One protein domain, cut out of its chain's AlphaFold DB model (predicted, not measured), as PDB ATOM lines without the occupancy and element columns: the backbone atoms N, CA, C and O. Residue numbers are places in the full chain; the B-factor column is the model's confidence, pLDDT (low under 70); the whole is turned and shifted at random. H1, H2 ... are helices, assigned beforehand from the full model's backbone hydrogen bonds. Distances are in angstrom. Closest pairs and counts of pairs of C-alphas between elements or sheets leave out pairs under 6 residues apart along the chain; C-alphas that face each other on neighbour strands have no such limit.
ATOM      1  N   ASN A   2     -37.880  41.866 -11.277       42.53
ATOM      2  CA  ASN A   2     -37.300  42.243  -9.961       42.53
ATOM      3  C   ASN A   2     -36.770  41.113  -9.051       42.53
ATOM      4  O   ASN A   2     -35.878  41.367  -8.253       42.53
ATOM      5  N   ARG A   3     -37.237  39.858  -9.177       43.06
ATOM      6  CA  ARG A   3     -36.695  38.738  -8.375       43.06
ATOM      7  C   ARG A   3     -35.204  38.477  -8.634       43.06
ATOM      8  O   ARG A   3     -34.549  37.894  -7.777       43.06
ATOM      9  N   ILE A   4     -34.669  38.886  -9.786       53.31
ATOM     10  CA  ILE A   4     -33.303  38.544 -10.208       53.31
ATOM     11  C   ILE A   4     -32.277  39.434  -9.512       53.31
ATOM     12  O   ILE A   4     -31.331  38.907  -8.944       53.31
ATOM     13  N   ALA A   5     -32.490  40.752  -9.461       52.06
ATOM     14  CA  ALA A   5     -31.585  41.658  -8.750       52.06
ATOM     15  C   ALA A   5     -31.507  41.318  -7.249       52.06
ATOM     16  O   ALA A   5     -30.413  41.244  -6.694       52.06
ATOM     17  N   SER A   6     -32.650  41.009  -6.623       52.78
ATOM     18  CA  SER A   6     -32.705  40.592  -5.217       52.78
ATOM     19  C   SER A   6     -32.021  39.248  -4.971       52.78
ATOM     20  O   SER A   6     -31.260  39.133  -4.022       52.78
ATOM     21  N   SER A   7     -32.220  38.242  -5.831       55.41
ATOM     22  CA  SER A   7     -31.547  36.940  -5.666       55.41
ATOM     23  C   SER A   7     -30.044  37.002  -5.948       55.41
ATOM     24  O   SER A   7     -29.282  36.270  -5.323       55.41
ATOM     25  N   LEU A   8     -29.599  37.907  -6.823       61.81
ATOM     26  CA  LEU A   8     -28.180  38.146  -7.099       61.81
ATOM     27  C   LEU A   8     -27.495  38.884  -5.939       61.81
ATOM     28  O   LEU A   8     -26.384  38.518  -5.567       61.81
ATOM     29  N   LEU A   9     -28.177  39.865  -5.335       61.03
ATOM     30  CA  LEU A   9     -27.734  40.544  -4.111       61.03
ATOM     31  C   LEU A   9     -27.706  39.591  -2.911       61.03
ATOM     32  O   LEU A   9     -26.725  39.593  -2.172       61.03
ATOM     33  N   LEU A  10     -28.729  38.746  -2.761       56.91
ATOM     34  CA  LEU A  10     -28.804  37.744  -1.700       56.91
ATOM     35  C   LEU A  10     -27.694  36.696  -1.849       56.91
ATOM     36  O   LEU A  10     -27.032  36.378  -0.872       56.91
ATOM     37  N   ALA A  11     -27.438  36.207  -3.067       62.50
ATOM     38  CA  ALA A  11     -26.353  35.262  -3.331       62.50
ATOM     39  C   ALA A  11     -24.973  35.869  -3.020       62.50
ATOM     40  O   ALA A  11     -24.154  35.216  -2.383       62.50
ATOM     41  N   LEU A  12     -24.742  37.133  -3.397       62.12
ATOM     42  CA  LEU A  12     -23.517  37.871  -3.059       62.12
ATOM     43  C   LEU A  12     -23.370  38.105  -1.549       62.12
ATOM     44  O   LEU A  12     -22.269  37.993  -1.015       62.12
ATOM     45  N   ALA A  13     -24.464  38.425  -0.856       59.97
ATOM     46  CA  ALA A  13     -24.464  38.628   0.589       59.97
ATOM     47  C   ALA A  13     -24.231  37.314   1.354       59.97
ATOM     48  O   ALA A  13     -23.484  37.310   2.333       59.97
ATOM     49  N   LEU A  14     -24.808  36.199   0.889       56.50
ATOM     50  CA  LEU A  14     -24.646  34.878   1.504       56.50
ATOM     51  C   LEU A  14     -23.206  34.356   1.362       56.50
ATOM     52  O   LEU A  14     -22.646  33.860   2.339       56.50
ATOM     53  N   ASP A  15     -22.590  34.528   0.185       57.25
ATOM     54  CA  ASP A  15     -21.185  34.156  -0.053       57.25
ATOM     55  C   ASP A  15     -20.222  34.973   0.823       57.25
ATOM     56  O   ASP A  15     -19.216  34.456   1.309       57.25
ATOM     57  N   MET A  16     -20.545  36.244   1.091       58.62
ATOM     58  CA  MET A  16     -19.740  37.097   1.972       58.62
ATOM     59  C   MET A  16     -19.944  36.797   3.461       58.62
ATOM     60  O   MET A  16     -18.980  36.826   4.229       58.62
ATOM     61  N   ALA A  17     -21.173  36.489   3.886       54.44
ATOM     62  CA  ALA A  17     -21.488  36.185   5.281       54.44
ATOM     63  C   ALA A  17     -20.869  34.860   5.756       54.44
ATOM     64  O   ALA A  17     -20.601  34.693   6.946       54.44
ATOM     65  N   LEU A  18     -20.603  33.928   4.835       58.84
ATOM     66  CA  LEU A  18     -20.053  32.616   5.168       58.84
ATOM     67  C   LEU A  18     -18.560  32.617   5.518       58.84
ATOM     68  O   LEU A  18     -18.083  31.575   5.954       58.84
ATOM     69  N   GLY A  19     -17.836  33.743   5.408       47.44
ATOM     70  CA  GLY A  19     -16.569  34.019   6.117       47.44
ATOM     71  C   GLY A  19     -15.438  32.985   5.988       47.44
ATOM     72  O   GLY A  19     -14.432  33.072   6.695       47.44
ATOM     73  N   THR A  20     -15.576  31.995   5.112       52.78
ATOM     74  CA  THR A  20     -14.533  31.019   4.834       52.78
ATOM     75  C   THR A  20     -13.573  31.672   3.858       52.78
ATOM     76  O   THR A  20     -13.980  32.219   2.837       52.78
ATOM     77  N   ALA A  21     -12.288  31.674   4.205       51.38
ATOM     78  CA  ALA A  21     -11.224  32.124   3.323       51.38
ATOM     79  C   ALA A  21     -11.152  31.175   2.117       51.38
ATOM     80  O   ALA A  21     -10.350  30.240   2.088       51.38
ATOM     81  N   LEU A  22     -12.047  31.374   1.150       52.22
ATOM     82  CA  LEU A  22     -12.013  30.686  -0.125       52.22
ATOM     83  C   LEU A  22     -10.706  31.077  -0.828       52.22
ATOM     84  O   LEU A  22     -10.293  32.242  -0.777       52.22
ATOM     85  N   PRO A  23     -10.000  30.111  -1.441       60.69
ATOM     86  CA  PRO A  23      -8.753  30.388  -2.136       60.69
ATOM     87  C   PRO A  23      -8.985  31.467  -3.199       60.69
ATOM     88  O   PRO A  23      -9.996  31.453  -3.895       60.69
ATOM     89  N   ALA A  24      -8.019  32.377  -3.369       57.09
ATOM     90  CA  ALA A  24      -8.077  33.514  -4.302       57.09
ATOM     91  C   ALA A  24      -8.392  33.144  -5.773       57.09
ATOM     92  O   ALA A  24      -8.642  34.026  -6.592       57.09
ATOM     93  N   ALA A  25      -8.401  31.850  -6.107       57.56
ATOM     94  CA  ALA A  25      -8.861  31.317  -7.382       57.56
ATOM     95  C   ALA A  25     -10.392  31.399  -7.586       57.56
ATOM     96  O   ALA A  25     -10.826  31.317  -8.733       57.56
ATOM     97  N   ASP A  26     -11.200  31.607  -6.537       56.16
ATOM     98  CA  ASP A  26     -12.674  31.580  -6.628       56.16
ATOM     99  C   ASP A  26     -13.351  32.967  -6.625       56.16
ATOM    100  O   ASP A  26     -14.572  33.096  -6.680       56.16
ATOM    101  N   LEU A  27     -12.568  34.052  -6.694       56.44
ATOM    102  CA  LEU A  27     -13.087  35.416  -6.922       56.44
ATOM    103  C   LEU A  27     -13.782  35.587  -8.295       56.44
ATOM    104  O   LEU A  27     -14.308  36.656  -8.604       56.44
ATOM    105  N   ALA A  28     -13.811  34.540  -9.127       58.78
ATOM    106  CA  ALA A  28     -14.596  34.481 -10.356       58.78
ATOM    107  C   ALA A  28     -16.101  34.215 -10.112       58.78
ATOM    108  O   ALA A  28     -16.906  34.496 -11.009       58.78
ATOM    109  N   ALA A  29     -16.495  33.724  -8.930       60.12
ATOM    110  CA  ALA A  29     -17.862  33.303  -8.603       60.12
ATOM    111  C   ALA A  29     -18.969  34.361  -8.853       60.12
ATOM    112  O   ALA A  29     -19.943  34.032  -9.543       60.12
ATOM    113  N   PRO A  30     -18.837  35.645  -8.450       64.94
ATOM    114  CA  PRO A  30     -19.913  36.627  -8.643       64.94
ATOM    115  C   PRO A  30     -20.108  37.057 -10.108       64.94
ATOM    116  O   PRO A  30     -21.108  37.686 -10.454       64.94
ATOM    117  N   THR A  31     -19.193  36.700 -11.016       78.44
ATOM    118  CA  THR A  31     -19.266  37.139 -12.421       78.44
ATOM    119  C   THR A  31     -20.250  36.332 -13.268       78.44
ATOM    120  O   THR A  31     -20.728  36.832 -14.291       78.44
ATOM    121  N   ARG A  32     -20.567  35.088 -12.876       85.12
ATOM    122  CA  ARG A  32     -21.423  34.188 -13.666       85.12
ATOM    123  C   ARG A  32     -22.892  34.637 -13.686       85.12
ATOM    124  O   ARG A  32     -23.427  34.718 -14.795       85.12
ATOM    125  N   PRO A  33     -23.529  34.991 -12.552       82.88
ATOM    126  CA  PRO A  33     -24.899  35.506 -12.553       82.88
ATOM    127  C   PRO A  33     -25.026  36.825 -13.327       82.88
ATOM    128  O   PRO A  33     -25.919  36.967 -14.159       82.88
ATOM    129  N   ILE A  34     -24.079  37.756 -13.142       88.81
ATOM    130  CA  ILE A  34     -24.087  39.048 -13.851       88.81
ATOM    131  C   ILE A  34     -23.950  38.836 -15.364       88.81
ATOM    132  O   ILE A  34     -24.652  39.473 -16.143       88.81
ATOM    133  N   ARG A  35     -23.094  37.901 -15.803       91.38
ATOM    134  CA  ARG A  35     -22.950  37.551 -17.227       91.38
ATOM    135  C   ARG A  35     -24.225  36.933 -17.805       91.38
ATOM    136  O   ARG A  35     -24.552  37.210 -18.955       91.38
ATOM    137  N   GLN A  36     -24.920  36.082 -17.049       87.12
ATOM    138  CA  GLN A  36     -26.193  35.506 -17.495       87.12
ATOM    139  C   GLN A  36     -27.249  36.595 -17.688       87.12
ATOM    140  O   GLN A  36     -27.911  36.614 -18.726       87.12
ATOM    141  N   GLU A  37     -27.352  37.528 -16.741       86.00
ATOM    142  CA  GLU A  37     -28.306  38.631 -16.845       86.00
ATOM    143  C   GLU A  37     -27.930  39.609 -17.966       86.00
ATOM    144  O   GLU A  37     -28.788  39.992 -18.752       86.00
ATOM    145  N   GLU A  38     -26.647  39.932 -18.143       93.38
ATOM    146  CA  GLU A  38     -26.165  40.732 -19.279       93.38
ATOM    147  C   GLU A  38     -26.549  40.096 -20.626       93.38
ATOM    148  O   GLU A  38     -27.081  40.772 -21.506       93.38
ATOM    149  N   SER A  39     -26.320  38.787 -20.796       91.19
ATOM    150  CA  SER A  39     -26.705  38.060 -22.013       91.19
ATOM    151  C   SER A  39     -28.217  38.069 -22.235       91.19
ATOM    152  O   SER A  39     -28.673  38.221 -23.369       91.19
ATOM    153  N   ARG A  40     -29.004  37.945 -21.162       86.88
ATOM    154  CA  ARG A  40     -30.463  38.037 -21.231       86.88
ATOM    155  C   ARG A  40     -30.913  39.425 -21.683       86.88
ATOM    156  O   ARG A  40     -31.738  39.515 -22.587       86.88
ATOM    157  N   GLN A  41     -30.346  40.488 -21.115       90.81
ATOM    158  CA  GLN A  41     -30.666  41.868 -21.495       90.81
ATOM    159  C   GLN A  41     -30.286  42.162 -22.951       90.81
ATOM    160  O   GLN A  41     -31.078  42.762 -23.674       90.81
ATOM    161  N   LYS A  42     -29.148  41.645 -23.437       93.75
ATOM    162  CA  LYS A  42     -28.797  41.707 -24.871       93.75
ATOM    163  C   LYS A  42     -29.817  40.996 -25.758       93.75
ATOM    164  O   LYS A  42     -30.176  41.518 -26.814       93.75
ATOM    165  N   SER A  43     -30.289  39.821 -25.340       89.12
ATOM    166  CA  SER A  43     -31.311  39.077 -26.083       89.12
ATOM    167  C   SER A  43     -32.628  39.846 -26.145       89.12
ATOM    168  O   SER A  43     -33.216  39.929 -27.219       89.12
ATOM    169  N   ILE A  44     -33.070  40.430 -25.026       86.69
ATOM    170  CA  ILE A  44     -34.285  41.256 -24.973       86.69
ATOM    171  C   ILE A  44     -34.127  42.468 -25.895       86.69
ATOM    172  O   ILE A  44     -34.979  42.686 -26.745       86.69
ATOM    173  N   ALA A  45     -33.000  43.184 -25.817       91.88
ATOM    174  CA  ALA A  45     -32.723  44.325 -26.691       91.88
ATOM    175  C   ALA A  45     -32.772  43.961 -28.181       91.88
ATOM    176  O   ALA A  45     -33.343  44.695 -28.983       91.88
ATOM    177  N   THR A  46     -32.219  42.801 -28.543       94.00
ATOM    178  CA  THR A  46     -32.256  42.293 -29.923       94.00
ATOM    179  C   THR A  46     -33.687  41.983 -30.366       94.00
ATOM    180  O   THR A  46     -34.079  42.363 -31.466       94.00
ATOM    181  N   GLN A  47     -34.488  41.337 -29.511       90.44
ATOM    182  CA  GLN A  47     -35.895  41.041 -29.803       90.44
ATOM    183  C   GLN A  47     -36.724  42.319 -29.941       90.44
ATOM    184  O   GLN A  47     -37.505  42.440 -30.879       90.44
ATOM    185  N   THR A  48     -36.520  43.298 -29.057       90.19
ATOM    186  CA  THR A  48     -37.201  44.594 -29.125       90.19
ATOM    187  C   THR A  48     -36.823  45.354 -30.395       90.19
ATOM    188  O   THR A  48     -37.704  45.900 -31.051       90.19
ATOM    189  N   ALA A  49     -35.551  45.340 -30.806       93.56
ATOM    190  CA  ALA A  49     -35.128  45.938 -32.073       93.56
ATOM    191  C   ALA A  49     -35.761  45.241 -33.294       93.56
ATOM    192  O   ALA A  49     -36.137  45.913 -34.254       93.56
ATOM    193  N   GLY A  50     -35.924  43.914 -33.242       92.94
ATOM    194  CA  GLY A  50     -36.690  43.155 -34.236       92.94
ATOM    195  C   GLY A  50     -38.151  43.603 -34.297       92.94
ATOM    196  O   GLY A  50     -38.615  44.020 -35.352       92.94
ATOM    197  N   ALA A  51     -38.833  43.648 -33.149       89.38
ATOM    198  CA  ALA A  51     -40.227  44.087 -33.059       89.38
ATOM    199  C   ALA A  51     -40.439  45.526 -33.568       89.38
ATOM    200  O   ALA A  51     -41.443  45.806 -34.215       89.38
ATOM    201  N   VAL A  52     -39.485  46.438 -33.332       94.38
ATOM    202  CA  VAL A  52     -39.511  47.800 -33.901       94.38
ATOM    203  C   VAL A  52     -39.512  47.763 -35.425       94.38
ATOM    204  O   VAL A  52     -40.261  48.515 -36.050       94.38
ATOM    205  N   LYS A  53     -38.663  46.919 -36.024       96.38
ATOM    206  CA  LYS A  53     -38.565  46.769 -37.478       96.38
ATOM    207  C   LYS A  53     -39.853  46.183 -38.055       96.38
ATOM    208  O   LYS A  53     -40.360  46.723 -39.034       96.38
ATOM    209  N   ASP A  54     -40.387  45.142 -37.426       92.69
ATOM    210  CA  ASP A  54     -41.613  44.477 -37.871       92.69
ATOM    211  C   ASP A  54     -42.818  45.421 -37.775       92.69
ATOM    212  O   ASP A  54     -43.584  45.545 -38.726       92.69
ATOM    213  N   LEU A  55     -42.938  46.181 -36.679       91.75
ATOM    214  CA  LEU A  55     -44.003  47.172 -36.510       91.75
ATOM    215  C   LEU A  55     -43.924  48.293 -37.558       91.75
ATOM    216  O   LEU A  55     -44.956  48.759 -38.027       91.75
ATOM    217  N   ARG A  56     -42.719  48.719 -37.964       96.12
ATOM    218  CA  ARG A  56     -42.559  49.688 -39.067       96.12
ATOM    219  C   ARG A  56     -43.018  49.128 -40.394       96.12
ATOM    220  O   ARG A  56     -43.740  49.820 -41.098       96.12
ATOM    221  N   ALA A  57     -42.583  47.912 -40.713       95.31
ATOM    222  CA  ALA A  57     -42.972  47.249 -41.948       95.31
ATOM    223  C   ALA A  57     -44.496  47.088 -42.014       95.31
ATOM    224  O   ALA A  57     -45.091  47.393 -43.039       95.31
ATOM    225  N   LEU A  58     -45.124  46.716 -40.894       92.94
ATOM    226  CA  LEU A  58     -46.574  46.602 -40.784       92.94
ATOM    227  C   LEU A  58     -47.276  47.946 -41.034       92.94
ATOM    228  O   LEU A  58     -48.199  48.018 -41.838       92.94
ATOM    229  N   VAL A  59     -46.824  49.021 -40.380       93.75
ATOM    230  CA  VAL A  59     -47.375  50.371 -40.589       93.75
ATOM    231  C   VAL A  59     -47.237  50.813 -42.045       93.75
ATOM    232  O   VAL A  59     -48.194  51.330 -42.616       93.75
ATOM    233  N   GLU A  60     -46.068  50.598 -42.650       96.25
ATOM    234  CA  GLU A  60     -45.808  50.934 -44.052       96.25
ATOM    235  C   GLU A  60     -46.706  50.123 -45.000       96.25
ATOM    236  O   GLU A  60     -47.267  50.679 -45.941       96.25
ATOM    237  N   GLU A  61     -46.915  48.833 -44.729       94.94
ATOM    238  CA  GLU A  61     -47.800  47.973 -45.517       94.94
ATOM    239  C   GLU A  61     -49.267  48.425 -45.443       94.94
ATOM    240  O   GLU A  61     -49.930  48.529 -46.477       94.94
ATOM    241  N   TYR A  62     -49.772  48.755 -44.251       92.12
ATOM    242  CA  TYR A  62     -51.125  49.297 -44.091       92.12
ATOM    243  C   TYR A  62     -51.300  50.638 -44.817       92.12
ATOM    244  O   TYR A  62     -52.297  50.838 -45.516       92.12
ATOM    245  N   GLU A  63     -50.312  51.532 -44.723       92.94
ATOM    246  CA  GLU A  63     -50.317  52.814 -45.437       92.94
ATOM    247  C   GLU A  63     -50.332  52.637 -46.957       92.94
ATOM    248  O   GLU A  63     -51.122  53.288 -47.643       92.94
ATOM    249  N   ILE A  64     -49.479  51.756 -47.489       94.81
ATOM    250  CA  ILE A  64     -49.385  51.485 -48.930       94.81
ATOM    251  C   ILE A  64     -50.689  50.884 -49.453       94.81
ATOM    252  O   ILE A  64     -51.154  51.263 -50.530       94.81
ATOM    253  N   ASN A  65     -51.291  49.970 -48.693       91.62
ATOM    254  CA  ASN A  65     -52.525  49.301 -49.089       91.62
ATOM    255  C   ASN A  65     -53.777  50.160 -48.848       91.62
ATOM    256  O   ASN A  65     -54.858  49.797 -49.310       91.62
ATOM    257  N   GLY A  66     -53.656  51.290 -48.144       90.44
ATOM    258  CA  GLY A  66     -54.798  52.120 -47.758       90.44
ATOM    259  C   GLY A  66     -55.774  51.390 -46.832       90.44
ATOM    260  O   GLY A  66     -56.969  51.679 -46.847       90.44
ATOM    261  N   ILE A  67     -55.274  50.418 -46.067       81.44
ATOM    262  CA  ILE A  67     -56.053  49.618 -45.123       81.44
ATOM    263  C   ILE A  67     -55.733  50.131 -43.719       81.44
ATOM    264  O   ILE A  67     -54.574  50.360 -43.390       81.44
ATOM    265  N   GLY A  68     -56.753  50.275 -42.878       76.88
ATOM    266  CA  GLY A  68     -56.590  50.641 -41.473       76.88
ATOM    267  C   GLY A  68     -57.037  52.062 -41.151       76.88
ATOM    268  O   GLY A  68     -57.099  52.947 -42.005       76.88
ATOM    269  N   ASP A  69     -57.381  52.254 -39.885       84.81
ATOM    270  CA  ASP A  69     -57.796  53.544 -39.359       84.81
ATOM    271  C   ASP A  69     -56.572  54.478 -39.179       84.81
ATOM    272  O   ASP A  69     -55.553  54.060 -38.613       84.81
ATOM    273  N   PRO A  70     -56.616  55.739 -39.662       86.50
ATOM    274  CA  PRO A  70     -55.495  56.670 -39.550       86.50
ATOM    275  C   PRO A  70     -55.001  56.909 -38.117       86.50
ATOM    276  O   PRO A  70     -53.804  57.165 -37.934       86.50
ATOM    277  N   GLU A  71     -55.878  56.830 -37.112       81.56
ATOM    278  CA  GLU A  71     -55.506  57.020 -35.703       81.56
ATOM    279  C   GLU A  71     -54.751  55.802 -35.157       81.56
ATOM    280  O   GLU A  71     -53.696  55.957 -34.525       81.56
ATOM    281  N   GLN A  72     -55.186  54.588 -35.504       84.31
ATOM    282  CA  GLN A  72     -54.440  53.361 -35.198       84.31
ATOM    283  C   GLN A  72     -53.033  53.386 -35.812       84.31
ATOM    284  O   GLN A  72     -52.045  53.085 -35.134       84.31
ATOM    285  N   LEU A  73     -52.906  53.822 -37.070       90.94
ATOM    286  CA  LEU A  73     -51.603  53.951 -37.735       90.94
ATOM    287  C   LEU A  73     -50.718  55.014 -37.076       90.94
ATOM    288  O   LEU A  73     -49.510  54.811 -36.928       90.94
ATOM    289  N   ALA A  74     -51.286  56.141 -36.638       90.50
ATOM    290  CA  ALA A  74     -50.548  57.142 -35.868       90.50
ATOM    291  C   ALA A  74     -50.001  56.559 -34.555       90.50
ATOM    292  O   ALA A  74     -48.820  56.747 -34.246       90.50
ATOM    293  N   THR A  75     -50.817  55.772 -33.858       86.50
ATOM    294  CA  THR A  75     -50.449  55.088 -32.614       86.50
ATOM    295  C   THR A  75     -49.331  54.069 -32.832       86.50
ATOM    296  O   THR A  75     -48.338  54.061 -32.101       86.50
ATOM    297  N   MET A  76     -49.420  53.243 -33.878       90.56
ATOM    298  CA  MET A  76     -48.366  52.278 -34.210       90.56
ATOM    299  C   MET A  76     -47.034  52.966 -34.559       90.56
ATOM    300  O   MET A  76     -45.966  52.479 -34.173       90.56
ATOM    301  N   ARG A  77     -47.060  54.134 -35.225       93.94
ATOM    302  CA  ARG A  77     -45.846  54.940 -35.474       93.94
ATOM    303  C   ARG A  77     -45.230  55.457 -34.180       93.94
ATOM    304  O   ARG A  77     -44.005  55.424 -34.036       93.94
ATOM    305  N   GLU A  78     -46.050  55.957 -33.261       92.38
ATOM    306  CA  GLU A  78     -45.581  56.439 -31.962       92.38
ATOM    307  C   GLU A  78     -44.953  55.304 -31.145       92.38
ATOM    308  O   GLU A  78     -43.821  55.442 -30.673       92.38
ATOM    309  N   LEU A  79     -45.621  54.147 -31.093       92.44
ATOM    310  CA  LEU A  79     -45.111  52.937 -30.452       92.44
ATOM    311  C   LEU A  79     -43.760  52.515 -31.044       92.44
ATOM    312  O   LEU A  79     -42.803  52.278 -30.305       92.44
ATOM    313  N   SER A  80     -43.650  52.482 -32.375       94.62
ATOM    314  CA  SER A  80     -42.402  52.157 -33.071       94.62
ATOM    315  C   SER A  80     -41.269  53.124 -32.716       94.62
ATOM    316  O   SER A  80     -40.162  52.681 -32.405       94.62
ATOM    317  N   ARG A  81     -41.524  54.440 -32.724       95.31
ATOM    318  CA  ARG A  81     -40.514  55.459 -32.378       95.31
ATOM    319  C   ARG A  81     -40.051  55.345 -30.934       95.31
ATOM    320  O   ARG A  81     -38.863  55.484 -30.655       95.31
ATOM    321  N   ALA A  82     -40.969  55.104 -30.012       92.88
ATOM    322  CA  ALA A  82     -40.617  55.033 -28.607       92.88
ATOM    323  C   ALA A  82     -39.866  53.739 -28.260       92.88
ATOM    324  O   ALA A  82     -38.883  53.788 -27.518       92.88
ATOM    325  N   LEU A  83     -40.251  52.602 -28.853       94.06
ATOM    326  CA  LEU A  83     -39.478  51.361 -28.757       94.06
ATOM    327  C   LEU A  83     -38.087  51.517 -29.391       94.06
ATOM    328  O   LEU A  83     -37.106  51.064 -28.800       94.06
ATOM    329  N   GLU A  84     -37.974  52.208 -30.533       95.31
ATOM    330  CA  GLU A  84     -36.676  52.550 -31.133       95.31
ATOM    331  C   GLU A  84     -35.812  53.357 -30.158       95.31
ATOM    332  O   GLU A  84     -34.642  53.030 -29.969       95.31
ATOM    333  N   GLY A  85     -36.387  54.349 -29.473       94.62
ATOM    334  CA  GLY A  85     -35.685  55.135 -28.458       94.62
ATOM    335  C   GLY A  85     -35.111  54.298 -27.306       94.62
ATOM    336  O   GLY A  85     -34.045  54.626 -26.790       94.62
ATOM    337  N   MET A  86     -35.762  53.191 -26.928       94.88
ATOM    338  CA  MET A  86     -35.274  52.293 -25.866       94.88
ATOM    339  C   MET A  86     -34.121  51.390 -26.302       94.88
ATOM    340  O   MET A  86     -33.302  50.998 -25.463       94.88
ATOM    341  N   VAL A  87     -34.068  51.028 -27.587       95.88
ATOM    342  CA  VAL A  87     -33.015  50.163 -28.151       95.88
ATOM    343  C   VAL A  87     -31.895  50.950 -28.823       95.88
ATOM    344  O   VAL A  87     -30.826  50.389 -29.072       95.88
ATOM    345  N   ALA A  88     -32.108  52.237 -29.092       94.31
ATOM    346  CA  ALA A  88     -31.097  53.118 -29.641       94.31
ATOM    347  C   ALA A  88     -29.871  53.178 -28.710       94.31
ATOM    348  O   ALA A  88     -30.015  53.163 -27.481       94.31
ATOM    349  N   PRO A  89     -28.649  53.253 -29.267       89.75
ATOM    350  CA  PRO A  89     -27.453  53.486 -28.472       89.75
ATOM    351  C   PRO A  89     -27.608  54.830 -27.750       89.75
ATOM    352  O   PRO A  89     -27.598  55.887 -28.376       89.75
ATOM    353  N   GLY A  90     -27.832  54.773 -26.435       76.88
ATOM    354  CA  GLY A  90     -28.189  55.947 -25.646       76.88
ATOM    355  C   GLY A  90     -27.115  57.036 -25.691       76.88
ATOM    356  O   GLY A  90     -25.939  56.770 -25.446       76.88
ATOM    357  N   GLY A  91     -27.537  58.272 -25.957       66.31
ATOM    358  CA  GLY A  91     -26.778  59.483 -25.661       66.31
ATOM    359  C   GLY A  91     -27.501  60.264 -24.565       66.31
ATOM    360  O   GLY A  91     -28.526  60.876 -24.845       66.31
ATOM    361  N   GLY A  92     -27.003  60.220 -23.326       76.88
ATOM    362  CA  GLY A  92     -27.579  60.944 -22.181       76.88
ATOM    363  C   GLY A  92     -27.838  60.074 -20.946       76.88
ATOM    364  O   GLY A  92     -27.440  58.911 -20.900       76.88
ATOM    365  N   ASP A  93     -28.504  60.657 -19.946       79.12
ATOM    366  CA  ASP A  93     -28.842  60.015 -18.661       79.12
ATOM    367  C   ASP A  93     -30.085  59.107 -18.727       79.12
ATOM    368  O   ASP A  93     -30.478  58.499 -17.732       79.12
ATOM    369  N   THR A  94     -30.723  58.990 -19.893       87.25
ATOM    370  CA  THR A  94     -31.925  58.172 -20.073       87.25
ATOM    371  C   THR A  94     -31.579  56.683 -20.105       87.25
ATOM    372  O   THR A  94     -30.741  56.237 -20.894       87.25
ATOM    373  N   ALA A  95     -32.253  55.890 -19.272       92.38
ATOM    374  CA  ALA A  95     -32.068  54.446 -19.240       92.38
ATOM    375  C   ALA A  95     -32.553  53.799 -20.549       92.38
ATOM    376  O   ALA A  95     -33.741  53.791 -20.855       92.38
ATOM    377  N   THR A  96     -31.616  53.236 -21.310       95.44
ATOM    378  CA  THR A  96     -31.865  52.442 -22.525       95.44
ATOM    379  C   THR A  96     -31.414  50.995 -22.306       95.44
ATOM    380  O   THR A  96     -30.629  50.708 -21.394       95.44
ATOM    381  N   MET A  97     -31.873  50.049 -23.129       94.88
ATOM    382  CA  MET A  97     -31.430  48.651 -23.013       94.88
ATOM    383  C   MET A  97     -29.907  48.485 -23.223       94.88
ATOM    384  O   MET A  97     -29.277  47.742 -22.454       94.88
ATOM    385  N   PRO A  98     -29.261  49.204 -24.169       95.56
ATOM    386  CA  PRO A  98     -27.801  49.243 -24.254       95.56
ATOM    387  C   PRO A  98     -27.139  49.817 -22.996       95.56
ATOM    388  O   PRO A  98     -26.141  49.263 -22.538       95.56
ATOM    389  N   TRP A  99     -27.713  50.865 -22.393       95.12
ATOM    390  CA  TRP A  99     -27.195  51.454 -21.154       95.12
ATOM    391  C   TRP A  99     -27.227  50.456 -19.989       95.12
ATOM    392  O   TRP A  99     -26.216  50.271 -19.313       95.12
ATOM    393  N   VAL A 100     -28.337  49.735 -19.790       94.81
ATOM    394  CA  VAL A 100     -28.444  48.694 -18.747       94.81
ATOM    395  C   VAL A 100     -27.406  47.598 -18.977       94.81
ATOM    396  O   VAL A 100     -26.694  47.194 -18.055       94.81
ATOM    397  N   THR A 101     -27.270  47.150 -20.224       95.19
ATOM    398  CA  THR A 101     -26.274  46.146 -20.613       95.19
ATOM    399  C   THR A 101     -24.850  46.630 -20.324       95.19
ATOM    400  O   THR A 101     -24.028  45.868 -19.809       95.19
ATOM    401  N   GLN A 102     -24.554  47.902 -20.595       94.69
ATOM    402  CA  GLN A 102     -23.263  48.521 -20.298       94.69
ATOM    403  C   GLN A 102     -22.993  48.586 -18.789       94.69
ATOM    404  O   GLN A 102     -21.866  48.314 -18.366       94.69
ATOM    405  N   ARG A 103     -24.001  48.900 -17.965       95.50
ATOM    406  CA  ARG A 103     -23.876  48.904 -16.497       95.50
ATOM    407  C   ARG A 103     -23.606  47.508 -15.943       95.50
ATOM    408  O   ARG A 103     -22.679  47.347 -15.152       95.50
ATOM    409  N   LEU A 104     -24.313  46.484 -16.429       93.94
ATOM    410  CA  LEU A 104     -24.044  45.081 -16.079       93.94
ATOM    411  C   LEU A 104     -22.640  44.639 -16.519       93.94
ATOM    412  O   LEU A 104     -21.919  44.001 -15.753       93.94
ATOM    413  N   GLY A 105     -22.212  45.031 -17.721       94.62
ATOM    414  CA  GLY A 105     -20.851  44.788 -18.203       94.62
ATOM    415  C   GLY A 105     -19.787  45.476 -17.340       94.62
ATOM    416  O   GLY A 105     -18.772  44.863 -17.011       94.62
ATOM    417  N   SER A 106     -20.042  46.715 -16.909       94.50
ATOM    418  CA  SER A 106     -19.151  47.485 -16.028       94.50
ATOM    419  C   SER A 106     -19.050  46.847 -14.642       94.50
ATOM    420  O   SER A 106     -17.946  46.670 -14.134       94.50
ATOM    421  N   ALA A 107     -20.171  46.389 -14.074       93.69
ATOM    422  CA  ALA A 107     -20.198  45.659 -12.805       93.69
ATOM    423  C   ALA A 107     -19.304  44.403 -12.818       93.69
ATOM    424  O   ALA A 107     -18.784  44.009 -11.781       93.69
ATOM    425  N   ARG A 108     -19.072  43.786 -13.987       93.19
ATOM    426  CA  ARG A 108     -18.156  42.639 -14.127       93.19
ATOM    427  C   ARG A 108     -16.678  43.022 -14.180       93.19
ATOM    428  O   ARG A 108     -15.831  42.168 -13.930       93.19
ATOM    429  N   GLN A 109     -16.363  44.238 -14.618       92.94
ATOM    430  CA  GLN A 109     -14.985  44.693 -14.824       92.94
ATOM    431  C   GLN A 109     -14.397  45.330 -13.567       92.94
ATOM    432  O   GLN A 109     -13.178  45.324 -13.376       92.94
ATOM    433  N   VAL A 110     -15.257  45.873 -12.709       92.38
ATOM    434  CA  VAL A 110     -14.844  46.546 -11.486       92.38
ATOM    435  C   VAL A 110     -14.516  45.527 -10.393       92.38
ATOM    436  O   VAL A 110     -15.247  44.567 -10.176       92.38
ATOM    437  N   ARG A 111     -13.386  45.734  -9.707       87.94
ATOM    438  CA  ARG A 111     -12.915  44.858  -8.620       87.94
ATOM    439  C   ARG A 111     -13.406  45.286  -7.239       87.94
ATOM    440  O   ARG A 111     -13.434  44.472  -6.325       87.94
ATOM    441  N   GLU A 112     -13.757  46.558  -7.081       90.12
ATOM    442  CA  GLU A 112     -14.231  47.111  -5.814       90.12
ATOM    443  C   GLU A 112     -15.718  46.813  -5.627       90.12
ATOM    444  O   GLU A 112     -16.553  47.256  -6.415       90.12
ATOM    445  N   LEU A 113     -16.053  46.081  -4.563       83.00
ATOM    446  CA  LEU A 113     -17.419  45.634  -4.279       83.00
ATOM    447  C   LEU A 113     -18.427  46.792  -4.232       83.00
ATOM    448  O   LEU A 113     -19.511  46.680  -4.793       83.00
ATOM    449  N   GLU A 114     -18.072  47.909  -3.598       83.44
ATOM    450  CA  GLU A 114     -18.947  49.082  -3.491       83.44
ATOM    451  C   GLU A 114     -19.326  49.639  -4.871       83.44
ATOM    452  O   GLU A 114     -20.487  49.963  -5.140       83.44
ATOM    453  N   GLN A 115     -18.366  49.668  -5.792       88.06
ATOM    454  CA  GLN A 115     -18.605  50.090  -7.164       88.06
ATOM    455  C   GLN A 115     -19.417  49.045  -7.947       88.06
ATOM    456  O   GLN A 115     -20.295  49.430  -8.719       88.06
ATOM    457  N   VAL A 116     -19.193  47.740  -7.728       86.69
ATOM    458  CA  VAL A 116     -20.027  46.664  -8.306       86.69
ATOM    459  C   VAL A 116     -21.482  46.831  -7.872       86.69
ATOM    460  O   VAL A 116     -22.370  46.870  -8.721       86.69
ATOM    461  N   LEU A 117     -21.730  47.003  -6.571       83.69
ATOM    462  CA  LEU A 117     -23.067  47.230  -6.019       83.69
ATOM    463  C   LEU A 117     -23.703  48.500  -6.594       83.69
ATOM    464  O   LEU A 117     -24.878  48.485  -6.953       83.69
ATOM    465  N   THR A 118     -22.924  49.569  -6.761       87.75
ATOM    466  CA  THR A 118     -23.392  50.812  -7.388       87.75
ATOM    467  C   THR A 118     -23.805  50.594  -8.846       87.75
ATOM    468  O   THR A 118     -24.881  51.036  -9.246       87.75
ATOM    469  N   GLN A 119     -23.001  49.881  -9.645       90.25
ATOM    470  CA  GLN A 119     -23.338  49.576 -11.043       90.25
ATOM    471  C   GLN A 119     -24.559  48.653 -11.155       90.25
ATOM    472  O   GLN A 119     -25.404  48.866 -12.024       90.25
ATOM    473  N   LEU A 120     -24.687  47.658 -10.272       87.12
ATOM    474  CA  LEU A 120     -25.856  46.774 -10.226       87.12
ATOM    475  C   LEU A 120     -27.126  47.530  -9.825       87.12
ATOM    476  O   LEU A 120     -28.174  47.311 -10.428       87.12
ATOM    477  N   ARG A 121     -27.029  48.455  -8.862       84.44
ATOM    478  CA  ARG A 121     -28.145  49.324  -8.472       84.44
ATOM    479  C   ARG A 121     -28.587  50.208  -9.633       84.44
ATOM    480  O   ARG A 121     -29.752  50.176  -9.995       84.44
ATOM    481  N   GLN A 122     -27.643  50.880 -10.294       88.38
ATOM    482  CA  GLN A 122     -27.925  51.681 -11.489       88.38
ATOM    483  C   GLN A 122     -28.574  50.844 -12.601       88.38
ATOM    484  O   GLN A 122     -29.550  51.280 -13.204       88.38
ATOM    485  N   ALA A 123     -28.074  49.630 -12.858       90.31
ATOM    486  CA  ALA A 123     -28.681  48.725 -13.830       90.31
ATOM    487  C   ALA A 123     -30.123  48.354 -13.443       90.31
ATOM    488  O   ALA A 123     -31.001  48.370 -14.302       90.31
ATOM    489  N   SER A 124     -30.371  48.064 -12.165       84.31
ATOM    490  CA  SER A 124     -31.704  47.756 -11.631       84.31
ATOM    491  C   SER A 124     -32.668  48.942 -11.754       84.31
ATOM    492  O   SER A 124     -33.816  48.770 -12.172       84.31
ATOM    493  N   ASP A 125     -32.205  50.153 -11.443       82.25
ATOM    494  CA  ASP A 125     -32.999  51.379 -11.566       82.25
ATOM    495  C   ASP A 125     -33.347  51.639 -13.041       82.25
ATOM    496  O   ASP A 125     -34.504  51.889 -13.381       82.25
ATOM    497  N   GLY A 126     -32.378  51.470 -13.948       87.12
ATOM    498  CA  GLY A 126     -32.616  51.593 -15.386       87.12
ATOM    499  C   GLY A 126     -33.553  50.524 -15.949       87.12
ATOM    500  O   GLY A 126     -34.394  50.834 -16.788       87.12
ATOM    501  N   GLN A 127     -33.473  49.279 -15.468       84.38
ATOM    502  CA  GLN A 127     -34.440  48.233 -15.821       84.38
ATOM    503  C   GLN A 127     -35.855  48.605 -15.374       84.38
ATOM    504  O   GLN A 127     -36.807  48.402 -16.126       84.38
ATOM    505  N   SER A 128     -35.994  49.168 -14.174       80.56
ATOM    506  CA  SER A 128     -37.288  49.610 -13.648       80.56
ATOM    507  C   SER A 128     -37.873  50.736 -14.507       80.56
ATOM    508  O   SER A 128     -39.030  50.647 -14.915       80.56
ATOM    509  N   ALA A 129     -37.052  51.722 -14.882       83.44
ATOM    510  CA  ALA A 129     -37.448  52.809 -15.778       83.44
ATOM    511  C   ALA A 129     -37.838  52.315 -17.187       83.44
ATOM    512  O   ALA A 129     -38.810  52.801 -17.772       83.44
ATOM    513  N   LEU A 130     -37.125  51.321 -17.731       83.75
ATOM    514  CA  LEU A 130     -37.469  50.690 -19.011       83.75
ATOM    515  C   LEU A 130     -38.809  49.955 -18.946       83.75
ATOM    516  O   LEU A 130     -39.629  50.111 -19.846       83.75
ATOM    517  N   VAL A 131     -39.054  49.183 -17.885       81.19
ATOM    518  CA  VAL A 131     -40.334  48.482 -17.685       81.19
ATOM    519  C   VAL A 131     -41.481  49.480 -17.556       81.19
ATOM    520  O   VAL A 131     -42.531  49.284 -18.163       81.19
ATOM    521  N   GLU A 132     -41.288  50.566 -16.809       78.69
ATOM    522  CA  GLU A 132     -42.287  51.629 -16.702       78.69
ATOM    523  C   GLU A 132     -42.580  52.268 -18.067       78.69
ATOM    524  O   GLU A 132     -43.742  52.456 -18.427       78.69
ATOM    525  N   SER A 133     -41.541  52.541 -18.856       84.00
ATOM    526  CA  SER A 133     -41.693  53.127 -20.190       84.00
ATOM    527  C   SER A 133     -42.388  52.167 -21.162       84.00
ATOM    528  O   SER A 133     -43.258  52.592 -21.917       84.00
ATOM    529  N   LEU A 134     -42.071  50.868 -21.118       82.50
ATOM    530  CA  LEU A 134     -42.764  49.839 -21.902       82.50
ATOM    531  C   LEU A 134     -44.241  49.733 -21.515       82.50
ATOM    532  O   LEU A 134     -45.088  49.644 -22.394       82.50
ATOM    533  N   ASN A 135     -44.564  49.793 -20.223       76.50
ATOM    534  CA  ASN A 135     -45.955  49.778 -19.769       76.50
ATOM    535  C   ASN A 135     -46.723  51.008 -20.265       76.50
ATOM    536  O   ASN A 135     -47.836  50.858 -20.762       76.50
ATOM    537  N   LYS A 136     -46.123  52.205 -20.196       80.19
ATOM    538  CA  LYS A 136     -46.721  53.428 -20.760       80.19
ATOM    539  C   LYS A 136     -46.983  53.286 -22.259       80.19
ATOM    540  O   LYS A 136     -48.044  53.684 -22.723       80.19
ATOM    541  N   LEU A 137     -46.058  52.673 -22.997       81.44
ATOM    542  CA  LEU A 137     -46.243  52.403 -24.421       81.44
ATOM    543  C   LEU A 137     -47.326  51.379 -24.718       81.44
ATOM    544  O   LEU A 137     -48.087  51.580 -25.654       81.44
ATOM    545  N   ILE A 138     -47.422  50.311 -23.929       77.50
ATOM    546  CA  ILE A 138     -48.495  49.325 -24.069       77.50
ATOM    547  C   ILE A 138     -49.856  49.985 -23.809       77.50
ATOM    548  O   ILE A 138     -50.783  49.732 -24.572       77.50
ATOM    549  N   GLN A 139     -49.972  50.859 -22.802       75.00
ATOM    550  CA  GLN A 139     -51.214  51.605 -22.558       75.00
ATOM    551  C   GLN A 139     -51.531  52.578 -23.697       75.00
ATOM    552  O   GLN A 139     -52.642  52.556 -24.212       75.00
ATOM    553  N   ALA A 140     -50.560  53.370 -24.162       76.62
ATOM    554  CA  ALA A 140     -50.764  54.264 -25.305       76.62
ATOM    555  C   ALA A 140     -51.199  53.490 -26.564       76.62
ATOM    556  O   ALA A 140     -52.119  53.899 -27.267       76.62
ATOM    557  N   ALA A 141     -50.580  52.332 -26.801       77.25
ATOM    558  CA  ALA A 141     -50.906  51.438 -27.900       77.25
ATOM    559  C   ALA A 141     -52.324  50.864 -27.790       77.25
ATOM    560  O   ALA A 141     -53.049  50.861 -28.779       77.25
ATOM    561  N   LYS A 142     -52.738  50.402 -26.604       71.88
ATOM    562  CA  LYS A 142     -54.106  49.919 -26.357       71.88
ATOM    563  C   LYS A 142     -55.144  51.014 -26.587       71.88
ATOM    564  O   LYS A 142     -56.095  50.780 -27.328       71.88
ATOM    565  N   ASN A 143     -54.909  52.196 -26.012       70.19
ATOM    566  CA  ASN A 143     -55.812  53.342 -26.110       70.19
ATOM    567  C   ASN A 143     -55.979  53.779 -27.569       70.19
ATOM    568  O   ASN A 143     -57.097  53.975 -28.030       70.19
ATOM    569  N   GLY A 144     -54.882  53.861 -28.322       70.00
ATOM    570  CA  GLY A 144     -54.927  54.262 -29.728       70.00
ATOM    571  C   GLY A 144     -55.329  53.160 -30.714       70.00
ATOM    572  O   GLY A 144     -55.634  53.461 -31.863       70.00
ATOM    573  N   MET A 145     -55.355  51.886 -30.302       72.12
ATOM    574  CA  MET A 145     -55.867  50.775 -31.121       72.12
ATOM    575  C   MET A 145     -57.331  50.420 -30.829       72.12
ATOM    576  O   MET A 145     -57.849  49.463 -31.403       72.12
ATOM    577  N   GLY A 146     -58.015  51.170 -29.958       59.88
ATOM    578  CA  GLY A 146     -59.407  50.888 -29.589       59.88
ATOM    579  C   GLY A 146     -59.583  49.545 -28.869       59.88
ATOM    580  O   GLY A 146     -60.676  48.977 -28.856       59.88
ATOM    581  N   ALA A 147     -58.510  49.000 -28.283       56.22
ATOM    582  CA  ALA A 147     -58.598  47.804 -27.460       56.22
ATOM    583  C   ALA A 147     -59.288  48.182 -26.138       56.22
ATOM    584  O   ALA A 147     -58.650  48.736 -25.247       56.22
ATOM    585  N   ARG A 148     -60.596  47.903 -26.046       57.28
ATOM    586  CA  ARG A 148     -61.481  48.211 -24.901       57.28
ATOM    587  C   ARG A 148     -60.831  47.898 -23.539       57.28
ATOM    588  O   ARG A 148     -60.191  46.848 -23.384       57.28
TER     589      ARG A 148
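This is residues 2 to 148 of the 646 residues of an uncharacterized protein of Planctomycetes bacterium (UniProt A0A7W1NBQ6). A long rod-like bundle has H3 and H4 nearly end to end between long H2 and H5. H1 is loosely placed near H2 and H5, and residues 16 to 26 stick out. The 147 printed residues include five helices, H1 to H5 in order, and no named strand: all helix, loose, radius of gyration of the C-alphas 19.9 A, spans 70 by 26 by 23 A.

Find C-alpha 2 at (-37.300, 42.243, -9.961), where H1 runs to 17. H2, residues 31 to 65, is 51.0 A long; H3 is 70 to 87, H4 97 to 109. H5, 113 to 144, spans 46.1 A to C-alpha 144 at (-54.927, 54.262, -29.728).

H2 and H3 form a hairpin, touching at C-alphas 52 and 80, 5.3 A; so do H4 and H5, at 107 and 116, 4.6 A. H2 and H5 are apart. Every O i to N i+4 pair is within hydrogen-bond range in H2 to H5, 11 of 12 in H1.

C-alphas 21 and 66, farthest apart, are 70.1 A apart. The printed part has no cut; the H1 to H2 link is long. pLDDT is under 70 at residues 2 to 30, 91 and 146 to 148.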